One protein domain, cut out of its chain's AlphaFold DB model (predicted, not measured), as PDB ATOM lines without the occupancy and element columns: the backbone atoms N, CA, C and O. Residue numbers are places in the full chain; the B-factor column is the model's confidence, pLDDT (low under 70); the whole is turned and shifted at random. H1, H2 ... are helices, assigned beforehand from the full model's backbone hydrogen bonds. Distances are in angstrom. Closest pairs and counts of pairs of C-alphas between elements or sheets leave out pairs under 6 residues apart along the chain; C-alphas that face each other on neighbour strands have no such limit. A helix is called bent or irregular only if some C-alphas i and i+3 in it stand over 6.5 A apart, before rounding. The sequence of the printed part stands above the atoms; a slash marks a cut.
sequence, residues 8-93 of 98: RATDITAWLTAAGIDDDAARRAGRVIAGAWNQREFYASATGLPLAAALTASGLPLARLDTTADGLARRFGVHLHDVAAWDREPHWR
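AT A GLANCE: This is residues 8 to 93 of the 98 residues of an uncharacterized protein of Amycolatopsis mediterranei (strain U-32) (UniProt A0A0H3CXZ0). Two long helices, H2 and H3, lie side by side as a helical hairpin and make one layer, and the other two helices cross over the same side of it, H1 on H2 and H4 on H3. After H4 the chain continues without a named element, and residues 77 to 93 loop out past the end of the layer where H2 ends and H3 begins. The printed part has 86 residues with four named helices, H1, H2, H3 and H4 in that order along the chain, and no named strand; the class is all helix, with 55 of the 86 residues in the helices. The whole is compact, with a radius of gyration of the C-alphas of 11.7 A and spans of 33 by 25 by 19 A along its three main axes.

IN THESE COORDINATES: The longest helix by residues is H2, residues 23 to 38, which measures 21.9 A from first to last C-alpha and begins with C-alpha 23 at (118.893, 147.862, 159.306). H3 takes residues 44 to 57 and measures 19.6 A; it is neither bent nor irregular, but only just: C-alphas 46 and 49 are 6.2 A apart. H1 takes residues 9 to 18 and measures 14.2 A, and its C-alpha 9 is at (107.139, 146.613, 163.241). H4 takes residues 62 to 76, measures 21.5 A and ends with C-alpha 76 at (100.341, 151.181, 154.744). H4 is irregular: C-alphas 63 and 66 are 7.2 A apart, where about 5 A is the distance in a regular helix, and its line is a rough one.

HOW THE PARTS SIT: H2 and H3 are a helical hairpin. They touch along 18 pairs of C-alphas within 8 A, and the closest C-alphas, those of Ala 25 and Ala 54, are 4.7 A apart. Their lines stand at a shallow tilt of 7 degrees and they run opposite ways. H1 touches H2 with 26 pairs of C-alphas within 8 A, the closest being those of Ala 9 and Gly 30 at 4.7 A. These two stand at a steep tilt of 45 degrees and run opposite ways. H4 touches H3 with 13 such pairs, the closest C-alphas being those of Ala 52 and Leu 65 at 6.2 A, at a steep tilt of 56 degrees and opposite ways. H1 and H4 only just touch, with 3 pairs of C-alphas within 8 A; H4 does so with residue 72 alone, and the closest C-alphas, those of Trp 15 and Leu 72, are 7.6 A apart. Their lines stand at a steep tilt of 52 degrees and they run opposite ways. The helix packing is mostly crossed, with 1 of the 4 touching pairs at a shallow tilt. H1 and H3 are apart, and so are H2 and H4. In H1 and H2 every O i to N i+4 pair is within hydrogen-bond range; in H3 it is 9 of 10 and in H4 9 of 11.

THE WHOLE: The two C-alphas farthest apart are those of Asp 23, in H2, and Ala 85, in the stretch after H4, at 33.7 A. The C-alphas of Arg 8 and Arg 93, the first and last printed, are 25.7 A apart. The printed part has no cut. The links H1 to H2, H2 to H3 and H3 to H4 are tight, with 4, 5 and 4 residues, and no link is long. The C-alphas of residues 77 to 93 lie 10 to 20 A from the mean of the C-alphas. The mean pLDDT of the printed part is 91.5, and the model's confidence is low, under 70, at residues 84 to 86.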
ATOM      1  N   ARG A   8     102.611 145.841 161.857       94.56
ATOM      2  CA  ARG A   8     103.753 145.094 162.392       94.56
ATOM      3  C   ARG A   8     105.029 145.903 162.222       94.56
ATOM      4  O   ARG A   8     105.322 146.381 161.129       94.56
ATOM      5  N   ALA A   9     105.829 145.969 163.284       95.69
ATOM      6  CA  ALA A   9     107.139 146.613 163.241       95.69
ATOM      7  C   ALA A   9     108.042 146.003 162.157       95.69
ATOM      8  O   ALA A   9     108.724 146.740 161.461       95.69
ATOM      9  N   THR A  10     107.990 144.680 161.960       96.44
ATOM     10  CA  THR A  10     108.772 143.973 160.931       96.44
ATOM     11  C   THR A  10     108.448 144.433 159.516       96.44
ATOM     12  O   THR A  10     109.357 144.557 158.703       96.44
ATOM     13  N   ASP A  11     107.176 144.716 159.225       97.25
ATOM     14  CA  ASP A  11     106.747 145.130 157.887       97.25
ATOM     15  C   ASP A  11     107.213 146.562 157.601       97.25
ATOM     16  O   ASP A  11     107.679 146.862 156.502       97.25
ATOM     17  N   ILE A  12     107.135 147.441 158.609       97.00
ATOM     18  CA  ILE A  12     107.646 148.814 158.520       97.00
ATOM     19  C   ILE A  12     109.169 148.798 158.377       97.00
ATOM     20  O   ILE A  12     109.697 149.446 157.479       97.00
ATOM     21  N   THR A  13     109.880 148.019 159.198       98.00
ATOM     22  CA  THR A  13     111.336 147.856 159.095       98.00
ATOM     23  C   THR A  13     111.742 147.372 157.710       98.00
ATOM     24  O   THR A  13     112.581 148.010 157.087       98.00
ATOM     25  N   ALA A  14     111.114 146.314 157.188       97.62
ATOM     26  CA  ALA A  14     111.434 145.788 155.864       97.62
ATOM     27  C   ALA A  14     111.267 146.848 154.765       97.62
ATOM     28  O   ALA A  14     112.095 146.945 153.861       97.62
ATOM     29  N   TRP A  15     110.222 147.674 154.859       98.00
ATOM     30  CA  TRP A  15     110.020 148.769 153.918       98.00
ATOM     31  C   TRP A  15     111.091 149.864 154.054       98.00
ATOM     32  O   TRP A  15     111.618 150.324 153.044       98.00
ATOM     33  N   LEU A  16     111.452 150.256 155.281       97.44
ATOM     34  CA  LEU A  16     112.484 151.269 155.534       97.44
ATOM     35  C   LEU A  16     113.870 150.812 155.064       97.44
ATOM     36  O   LEU A  16     114.580 151.582 154.418       97.44
ATOM     37  N   THR A  17     114.229 149.552 155.309       97.81
ATOM     38  CA  THR A  17     115.473 148.964 154.799       97.81
ATOM     39  C   THR A  17     115.486 148.944 153.270       97.81
ATOM     40  O   THR A  17     116.484 149.320 152.659       97.81
ATOM     41  N   ALA A  18     114.362 148.607 152.625       96.75
ATOM     42  CA  ALA A  18     114.234 148.690 151.167       96.75
ATOM     43  C   ALA A  18     114.337 150.135 150.632       96.75
ATOM     44  O   ALA A  18     114.765 150.340 149.498       96.75
ATOM     45  N   ALA A  19     114.000 151.140 151.446       94.00
ATOM     46  CA  ALA A  19     114.215 152.555 151.140       94.00
ATOM     47  C   ALA A  19     115.677 153.019 151.357       94.00
ATOM     48  O   ALA A  19     115.998 154.188 151.114       94.00
ATOM     49  N   GLY A  20     116.570 152.117 151.776       95.12
ATOM     50  CA  GLY A  20     117.999 152.366 151.966       95.12
ATOM     51  C   GLY A  20     118.384 152.875 153.356       95.12
ATOM     52  O   GLY A  20     119.491 153.377 153.512       95.12
ATOM     53  N   ILE A  21     117.489 152.785 154.343       97.31
ATOM     54  CA  ILE A  21     117.801 153.082 155.748       97.31
ATOM     55  C   ILE A  21     118.547 151.884 156.347       97.31
ATOM     56  O   ILE A  21     118.194 150.735 156.072       97.31
ATOM     57  N   ASP A  22     119.559 152.159 157.170       97.50
ATOM     58  CA  ASP A  22     120.313 151.143 157.905       97.50
ATOM     59  C   ASP A  22     119.377 150.199 158.679       97.50
ATOM     60  O   ASP A  22     118.343 150.609 159.206       97.50
ATOM     61  N   ASP A  23     119.735 148.922 158.751       96.81
ATOM     62  CA  ASP A  23     118.893 147.862 159.306       96.81
ATOM     63  C   ASP A  23     118.560 148.095 160.793       96.81
ATOM     64  O   ASP A  23     117.399 148.005 161.206       96.81
ATOM     65  N   ASP A  24     119.537 148.502 161.604       97.50
ATOM     66  CA  ASP A  24     119.307 148.775 163.024       97.50
ATOM     67  C   ASP A  24     118.533 150.077 163.242       97.50
ATOM     68  O   ASP A  24     117.651 150.148 164.111       97.50
ATOM     69  N   ALA A  25     118.807 151.099 162.432       97.00
ATOM     70  CA  ALA A  25     118.023 152.330 162.408       97.00
ATOM     71  C   ALA A  25     116.553 152.061 162.021       97.00
ATOM     72  O   ALA A  25     115.633 152.503 162.718       97.00
ATOM     73  N   ALA A  26     116.321 151.258 160.981       97.19
ATOM     74  CA  ALA A  26     115.006 150.848 160.496       97.19
ATOM     75  C   ALA A  26     114.242 149.994 161.520       97.19
ATOM     76  O   ALA A  26     113.024 150.138 161.667       97.19
ATOM     77  N   ARG A  27     114.927 149.129 162.281       97.88
ATOM     78  CA  ARG A  27     114.325 148.375 163.399       97.88
ATOM     79  C   ARG A  27     113.890 149.267 164.549       97.88
ATOM     80  O   ARG A  27     112.853 149.016 165.169       97.88
ATOM     81  N   ARG A  28     114.694 150.275 164.902       97.75
ATOM     82  CA  ARG A  28     114.332 151.238 165.955       97.75
ATOM     83  C   ARG A  28     113.120 152.061 165.527       97.75
ATOM     84  O   ARG A  28     112.119 152.045 166.241       97.75
ATOM     85  N   ALA A  29     113.166 152.669 164.343       97.12
ATOM     86  CA  ALA A  29     112.051 153.452 163.816       97.12
ATOM     87  C   ALA A  29     110.781 152.609 163.634       97.12
ATOM     88  O   ALA A  29     109.716 152.992 164.111       97.12
ATOM     89  N   GLY A  30     110.893 151.421 163.033       96.81
ATOM     90  CA  GLY A  30     109.752 150.541 162.780       96.81
ATOM     91  C   GLY A  30     108.997 150.130 164.044       96.81
ATOM     92  O   GLY A  30     107.768 150.066 164.025       96.81
ATOM     93  N   ARG A  31     109.697 149.916 165.168       97.56
ATOM     94  CA  ARG A  31     109.058 149.628 166.465       97.56
ATOM     95  C   ARG A  31     108.263 150.816 167.001       97.56
ATOM     96  O   ARG A  31     107.128 150.621 167.432       97.56
ATOM     97  N   VAL A  32     108.840 152.017 166.959       97.06
ATOM     98  CA  VAL A  32     108.185 153.239 167.453       97.06
ATOM     99  C   VAL A  32     106.958 153.568 166.602       97.06
ATOM    100  O   VAL A  32     105.862 153.699 167.139       97.06
ATOM    101  N   ILE A  33     107.118 153.591 165.275       96.31
ATOM    102  CA  ILE A  33     106.042 153.920 164.330       96.31
ATOM    103  C   ILE A  33     104.901 152.902 164.430       96.31
ATOM    104  O   ILE A  33     103.738 153.287 164.530       96.31
ATOM    105  N   ALA A  34     105.209 151.597 164.467       95.94
ATOM    106  CA  ALA A  34     104.181 150.572 164.648       95.94
ATOM    107  C   ALA A  34     103.409 150.773 165.959       95.94
ATOM    108  O   ALA A  34     102.190 150.624 165.977       95.94
ATOM    109  N   GLY A  35     104.106 151.098 167.051       95.31
ATOM    110  CA  GLY A  35     103.485 151.382 168.343       95.31
ATOM    111  C   GLY A  35     102.500 152.546 168.257       95.31
ATOM    112  O   GLY A  35     101.322 152.360 168.557       95.31
ATOM    113  N   ALA A  36     102.964 153.697 167.763       93.25
ATOM    114  CA  ALA A  36     102.151 154.900 167.587       93.25
ATOM    115  C   ALA A  36     100.905 154.622 166.730       93.25
ATOM    116  O   ALA A  36      99.771 154.874 167.137       93.25
ATOM    117  N   TRP A  37     101.083 153.988 165.572       94.50
ATOM    118  CA  TRP A  37      99.983 153.710 164.651       94.50
ATOM    119  C   TRP A  37      98.958 152.714 165.203       94.50
ATOM    120  O   TRP A  37      97.762 152.851 164.937       94.50
ATOM    121  N   ASN A  38      99.383 151.719 165.992       93.12
ATOM    122  CA  ASN A  38      98.449 150.813 166.671       93.12
ATOM    123  C   ASN A  38      97.676 151.515 167.802       93.12
ATOM    124  O   ASN A  38      96.543 151.131 168.073       93.12
ATOM    125  N   GLN A  39      98.239 152.575 168.393       91.19
ATOM    126  CA  GLN A  39      97.535 153.475 169.316       91.19
ATOM    127  C   GLN A  39      96.721 154.565 168.599       91.19
ATOM    128  O   GLN A  39      96.141 155.432 169.247       91.19
ATOM    129  N   ARG A  40      96.628 154.500 167.261       89.06
ATOM    130  CA  ARG A  40      95.946 155.481 166.399       89.06
ATOM    131  C   ARG A  40      96.576 156.879 166.427       89.06
ATOM    132  O   ARG A  40      95.932 157.850 166.038       89.06
ATOM    133  N   GLU A  41      97.840 156.979 166.821       89.12
ATOM    134  CA  GLU A  41      98.633 158.207 166.770       89.12
ATOM    135  C   GLU A  41      99.234 158.371 165.364       89.12
ATOM    136  O   GLU A  41     100.418 158.140 165.125       89.12
ATOM    137  N   PHE A  42      98.396 158.746 164.397       89.19
ATOM    138  CA  PHE A  42      98.814 159.004 163.013       89.19
ATOM    139  C   PHE A  42      99.318 160.441 162.817       89.19
ATOM    140  O   PHE A  42      99.021 161.075 161.810       89.19
ATOM    141  N   TYR A  43     100.041 160.985 163.793       89.12
ATOM    142  CA  TYR A  43     100.569 162.347 163.730       89.12
ATOM    143  C   TYR A  43     101.867 162.410 162.925       89.12
ATOM    144  O   TYR A  43     102.628 161.433 162.858       89.12
ATOM    145  N   ALA A  44     102.118 163.574 162.325       87.38
ATOM    146  CA  ALA A  44     103.344 163.839 161.590       87.38
ATOM    147  C   ALA A  44     104.576 163.673 162.491       87.38
ATOM    148  O   ALA A  44     105.515 163.009 162.065       87.38
ATOM    149  N   SER A  45     104.559 164.154 163.739       89.00
ATOM    150  CA  SER A  45     105.668 163.978 164.695       89.00
ATOM    151  C   SER A  45     105.944 162.509 165.046       89.00
ATOM    152  O   SER A  45     107.078 162.043 164.932       89.00
ATOM    153  N   ALA A  46     104.895 161.748 165.379       90.06
ATOM    154  CA  ALA A  46     104.979 160.353 165.815       90.06
ATOM    155  C   ALA A  46     105.587 159.428 164.747       90.06
ATOM    156  O   ALA A  46     106.142 158.374 165.061       90.06
ATOM    157  N   THR A  47     105.501 159.835 163.477       92.94
ATOM    158  CA  THR A  47     106.138 159.144 162.351       92.94
ATOM    159  C   THR A  47     107.445 159.822 161.932       92.94
ATOM    160  O   THR A  47     108.438 159.153 161.665       92.94
ATOM    161  N   GLY A  48     107.473 161.150 161.892       92.38
ATOM    162  CA  GLY A  48     108.562 161.965 161.369       92.38
ATOM    163  C   GLY A  48     109.809 161.972 162.247       92.38
ATOM    164  O   GLY A  48     110.908 161.834 161.721       92.38
ATOM    165  N   LEU A  49     109.670 162.048 163.571       93.56
ATOM    166  CA  LEU A  49     110.801 162.018 164.506       93.56
ATOM    167  C   LEU A  49     111.588 160.699 164.456       93.56
ATOM    168  O   LEU A  49     112.804 160.744 164.239       93.56
ATOM    169  N   PRO A  50     110.957 159.511 164.588       95.56
ATOM    170  CA  PRO A  50     111.693 158.256 164.463       95.56
ATOM    171  C   PRO A  50     112.284 158.060 163.060       95.56
ATOM    172  O   PRO A  50     113.358 157.470 162.942       95.56
ATOM    173  N   LEU A  51     111.637 158.568 162.002       95.62
ATOM    174  CA  LEU A  51     112.199 158.544 160.647       95.62
ATOM    175  C   LEU A  51     113.419 159.456 160.504       95.62
ATOM    176  O   LEU A  51     114.424 159.026 159.944       95.62
ATOM    177  N   ALA A  52     113.363 160.682 161.023       95.25
ATOM    178  CA  ALA A  52     114.483 161.617 160.999       95.25
ATOM    179  C   ALA A  52     115.693 161.039 161.742       95.25
ATOM    180  O   ALA A  52     116.788 160.989 161.187       95.25
ATOM    181  N   ALA A  53     115.478 160.489 162.943       94.88
ATOM    182  CA  ALA A  53     116.525 159.811 163.701       94.88
ATOM    183  C   ALA A  53     117.134 158.630 162.922       94.88
ATOM    184  O   ALA A  53     118.349 158.425 162.949       94.88
ATOM    185  N   ALA A  54     116.311 157.863 162.199       96.88
ATOM    186  CA  ALA A  54     116.795 156.756 161.385       96.88
ATOM    187  C   ALA A  54     117.584 157.215 160.151       96.88
ATOM    188  O   ALA A  54     118.613 156.614 159.839       96.88
ATOM    189  N   LEU A  55     117.149 158.283 159.476       96.19
ATOM    190  CA  LEU A  55     117.881 158.891 158.362       96.19
ATOM    191  C   LEU A  55     119.253 159.389 158.826       96.19
ATOM    192  O   LEU A  55     120.259 159.003 158.234       96.19
ATOM    193  N   THR A  56     119.305 160.141 159.928       95.56
ATOM    194  CA  THR A  56     120.559 160.639 160.514       95.56
ATOM    195  C   THR A  56     121.494 159.496 160.903       95.56
ATOM    196  O   THR A  56     122.662 159.506 160.526       95.56
ATOM    197  N   ALA A  57     120.987 158.465 161.590       95.50
ATOM    198  CA  ALA A  57     121.786 157.295 161.964       95.50
ATOM    199  C   ALA A  57     122.314 156.508 160.750       95.50
ATOM    200  O   ALA A  57     123.349 155.858 160.847       95.50
ATOM    201  N   SER A  58     121.621 156.588 159.611       95.50
ATOM    202  CA  SER A  58     122.031 155.965 158.346       95.50
ATOM    203  C   SER A  58     122.939 156.864 157.495       95.50
ATOM    204  O   SER A  58     123.277 156.491 156.374       95.50
ATOM    205  N   GLY A  59     123.287 158.069 157.965       95.00
ATOM    206  CA  GLY A  59     124.047 159.056 157.189       95.00
ATOM    207  C   GLY A  59     123.292 159.615 155.976       95.00
ATOM    208  O   GLY A  59     123.910 160.102 155.030       95.00
ATOM    209  N   LEU A  60     121.959 159.522 155.967       94.56
ATOM    210  CA  LEU A  60     121.113 159.985 154.871       94.56
ATOM    211  C   LEU A  60     120.637 161.426 155.095       94.56
ATOM    212  O   LEU A  60     120.385 161.831 156.230       94.56
ATOM    213  N   PRO A  61     120.439 162.207 154.018       93.88
ATOM    214  CA  PRO A  61     119.984 163.584 154.142       93.88
ATOM    215  C   PRO A  61     118.537 163.659 154.644       93.88
ATOM    216  O   PRO A  61     117.643 163.013 154.090       93.88
ATOM    217  N   LEU A  62     118.289 164.538 155.621       91.56
ATOM    218  CA  LEU A  62     116.950 164.807 156.163       91.56
ATOM    219  C   LEU A  62     115.971 165.365 155.124       91.56
ATOM    220  O   LEU A  62     114.766 165.212 155.287       91.56
ATOM    221  N   ALA A  63     116.456 165.909 154.003       91.44
ATOM    222  CA  ALA A  63     115.611 166.280 152.863       91.44
ATOM    223  C   ALA A  63     114.791 165.097 152.297       91.44
ATOM    224  O   ALA A  63     113.811 165.305 151.589       91.44
ATOM    225  N   ARG A  64     115.166 163.844 152.607       94.06
ATOM    226  CA  ARG A  64     114.394 162.644 152.245       94.06
ATOM    227  C   ARG A  64     113.211 162.374 153.173       94.06
ATOM    228  O   ARG A  64     112.440 161.464 152.871       94.06
ATOM    229  N   LEU A  65     113.087 163.092 154.287       93.56
ATOM    230  CA  LEU A  65     112.122 162.797 155.342       93.56
ATOM    231  C   LEU A  65     110.686 162.800 154.827       93.56
ATOM    232  O   LEU A  65     110.023 161.773 154.939       93.56
ATOM    233  N   ASP A  66     110.245 163.897 154.210       91.56
ATOM    234  CA  ASP A  66     108.861 164.027 153.738       91.56
ATOM    235  C   ASP A  66     108.543 162.960 152.675       91.56
ATOM    236  O   ASP A  66     107.570 162.223 152.809       91.56
ATOM    237  N   THR A  67     109.426 162.756 151.689       94.69
ATOM    238  CA  THR A  67     109.254 161.707 150.664       94.69
ATOM    239  C   THR A  67     109.201 160.298 151.266       94.69
ATOM    240  O   THR A  67     108.443 159.442 150.802       94.69
ATOM    241  N   THR A  68     110.003 160.028 152.299       95.19
ATOM    242  CA  THR A  68     110.033 158.720 152.974       95.19
ATOM    243  C   THR A  68     108.774 158.511 153.812       95.19
ATOM    244  O   THR A  68     108.180 157.435 153.752       95.19
ATOM    245  N   ALA A  69     108.337 159.535 154.550       94.19
ATOM    246  CA  ALA A  69     107.112 159.510 155.341       94.19
ATOM    247  C   ALA A  69     105.874 159.325 154.451       94.19
ATOM    248  O   ALA A  69     105.050 158.456 154.732       94.19
ATOM    249  N   ASP A  70     105.791 160.049 153.333       93.69
ATOM    250  CA  ASP A  70     104.721 159.909 152.342       93.69
ATOM    251  C   ASP A  70     104.702 158.514 151.710       93.69
ATOM    252  O   ASP A  70     103.643 157.893 151.579       93.69
ATOM    253  N   GLY A  71     105.872 157.993 151.325       95.94
ATOM    254  CA  GLY A  71     105.999 156.643 150.777       95.94
ATOM    255  C   GLY A  71     105.525 155.576 151.764       95.94
ATOM    256  O   GLY A  71     104.786 154.661 151.388       95.94
ATOM    257  N   LEU A  72     105.886 155.736 153.039       95.69
ATOM    258  CA  LEU A  72     105.473 154.842 154.111       95.69
ATOM    259  C   LEU A  72     103.956 154.935 154.349       95.69
ATOM    260  O   LEU A  72     103.266 153.916 154.349       95.69
ATOM    261  N   ALA A  73     103.413 156.145 154.478       94.06
ATOM    262  CA  ALA A  73     101.985 156.379 154.674       94.06
ATOM    263  C   ALA A  73     101.150 155.749 153.546       94.06
ATOM    264  O   ALA A  73     100.209 154.993 153.805       94.06
ATOM    265  N   ARG A  74     101.563 155.944 152.285       95.44
ATOM    266  CA  ARG A  74     100.932 155.315 151.113       95.44
ATOM    267  C   ARG A  74     101.017 153.792 151.155       95.44
ATOM    268  O   ARG A  74     100.018 153.123 150.900       95.44
ATOM    269  N   ARG A  75     102.181 153.229 151.499       95.44
ATOM    270  CA  ARG A  75     102.389 151.772 151.554       95.44
ATOM    271  C   ARG A  75     101.445 151.078 152.536       95.44
ATOM    272  O   ARG A  75     101.040 149.941 152.275       95.44
ATOM    273  N   PHE A  76     101.144 151.733 153.654       93.69
ATOM    274  CA  PHE A  76     100.341 151.181 154.744       93.69
ATOM    275  C   PHE A  76      98.902 151.716 154.785       93.69
ATOM    276  O   PHE A  76      98.139 151.329 155.671       93.69
ATOM    277  N   GLY A  77      98.509 152.557 153.821       92.38
ATOM    278  CA  GLY A  77      97.156 153.115 153.737       92.38
ATOM    279  C   GLY A  77      96.808 154.015 154.924       92.38
ATOM    280  O   GLY A  77      95.690 153.961 155.432       92.38
ATOM    281  N   VAL A  78      97.783 154.792 155.396       91.69
ATOM    282  CA  VAL A  78      97.659 155.719 156.526       91.69
ATOM    283  C   VAL A  78      97.664 157.154 156.008       91.69
ATOM    284  O   VAL A  78      98.337 157.468 155.029       91.69
ATOM    285  N   HIS A  79      96.928 158.034 156.683       90.25
ATOM    286  CA  HIS A  79      97.014 159.475 156.480       90.25
ATOM    287  C   HIS A  79      97.690 160.106 157.698       90.25
ATOM    288  O   HIS A  79      97.209 159.925 158.814       90.25
ATOM    289  N   LEU A  80      98.816 160.794 157.487       88.81
ATOM    290  CA  LEU A  80      99.538 161.477 158.558       88.81
ATOM    291  C   LEU A  80      98.946 162.871 158.770       88.81
ATOM    292  O   LEU A  80      98.850 163.662 157.834       88.81
ATOM    293  N   HIS A  81      98.550 163.167 160.000       85.00
ATOM    294  CA  HIS A  81      97.968 164.446 160.378       85.00
ATOM    295  C   HIS A  81      99.066 165.415 160.830       85.00
ATOM    296  O   HIS A  81      99.718 165.177 161.842       85.00
ATOM    297  N   ASP A  82      99.220 166.531 160.115       76.75
ATOM    298  CA  ASP A  82     100.096 167.661 160.485       76.75
ATOM    299  C   ASP A  82      99.274 168.810 161.106       76.75
ATOM    300  O   ASP A  82      99.446 169.990 160.806       76.75
ATOM    301  N   VAL A  83      98.269 168.457 161.915       74.00
ATOM    302  CA  VAL A  83      97.401 169.430 162.589       74.00
ATOM    303  C   VAL A  83      97.997 169.732 163.956       74.00
ATOM    304  O   VAL A  83      97.892 168.923 164.874       74.00
ATOM    305  N   ALA A  84      98.561 170.929 164.110       65.19
ATOM    306  CA  ALA A  84      99.230 171.360 165.341       65.19
ATOM    307  C   ALA A  84      98.361 171.264 166.612       65.19
ATOM    308  O   ALA A  84      98.887 171.102 167.704       65.19
ATOM    309  N   ALA A  85      97.033 171.357 166.487       69.12
ATOM    310  CA  ALA A  85      96.112 171.219 167.618       69.12
ATOM    311  C   ALA A  85      95.960 169.769 168.121       69.12
ATOM    312  O   ALA A  85      95.433 169.557 169.211       69.12
ATOM    313  N   TRP A  86      96.354 168.782 167.315       66.12
ATOM    314  CA  TRP A  86      96.234 167.352 167.622       66.12
ATOM    315  C   TRP A  86      97.595 166.679 167.802       66.12
ATOM    316  O   TRP A  86      97.686 165.658 168.480       66.12
ATOM    317  N   ASP A  87      98.644 167.261 167.223       70.50
ATOM    318  CA  ASP A  87     100.018 166.829 167.424       70.50
ATOM    319  C   ASP A  87     100.521 167.281 168.807       70.50
ATOM    320  O   ASP A  87     100.401 168.448 169.180       70.50
ATOM    321  N   ARG A  88     101.088 166.350 169.583       70.44
ATOM    322  CA  ARG A  88     101.721 166.663 170.875       70.44
ATOM    323  C   ARG A  88     102.990 167.497 170.712       70.44
ATOM    324  O   ARG A  88     103.379 168.187 171.649       70.44
ATOM    325  N   GLU A  89     103.601 167.452 169.533       75.75
ATOM    326  CA  GLU A  89     104.842 168.138 169.202       75.75
ATOM    327  C   GLU A  89     104.661 168.976 167.924       75.75
ATOM    328  O   GLU A  89     105.280 168.716 166.898       75.75
ATOM    329  N   PRO A  90     103.843 170.043 167.940       73.50
ATOM    330  CA  PRO A  90     103.525 170.836 166.743       73.50
ATOM    331  C   PRO A  90     104.730 171.578 166.134       73.50
ATOM    332  O   PRO A  90     104.631 172.196 165.073       73.50
ATOM    333  N   HIS A  91     105.879 171.561 166.811       79.38
ATOM    334  CA  HIS A  91     107.130 172.166 166.363       79.38
ATOM    335  C   HIS A  91     108.258 171.144 166.176       79.38
ATOM    336  O   HIS A  91     109.407 171.559 166.032       79.38
ATOM    337  N   TRP A  92     107.938 169.848 166.112       79.44
ATOM    338  CA  TRP A  92     108.893 168.736 166.009       79.44
ATOM    339  C   TRP A  92     109.939 168.916 164.893       79.44
ATOM    340  O   TRP A  92     111.094 168.524 165.033       79.44
ATOM    341  N   ARG A  93     109.589 169.596 163.789       79.31
ATOM    342  CA  ARG A  93     110.535 169.919 162.701       79.31
ATOM    343  C   ARG A  93     111.721 170.797 163.144       79.31
ATOM    344  O   ARG A  93     112.772 170.772 162.505       79.31
TER     345      ARG A  93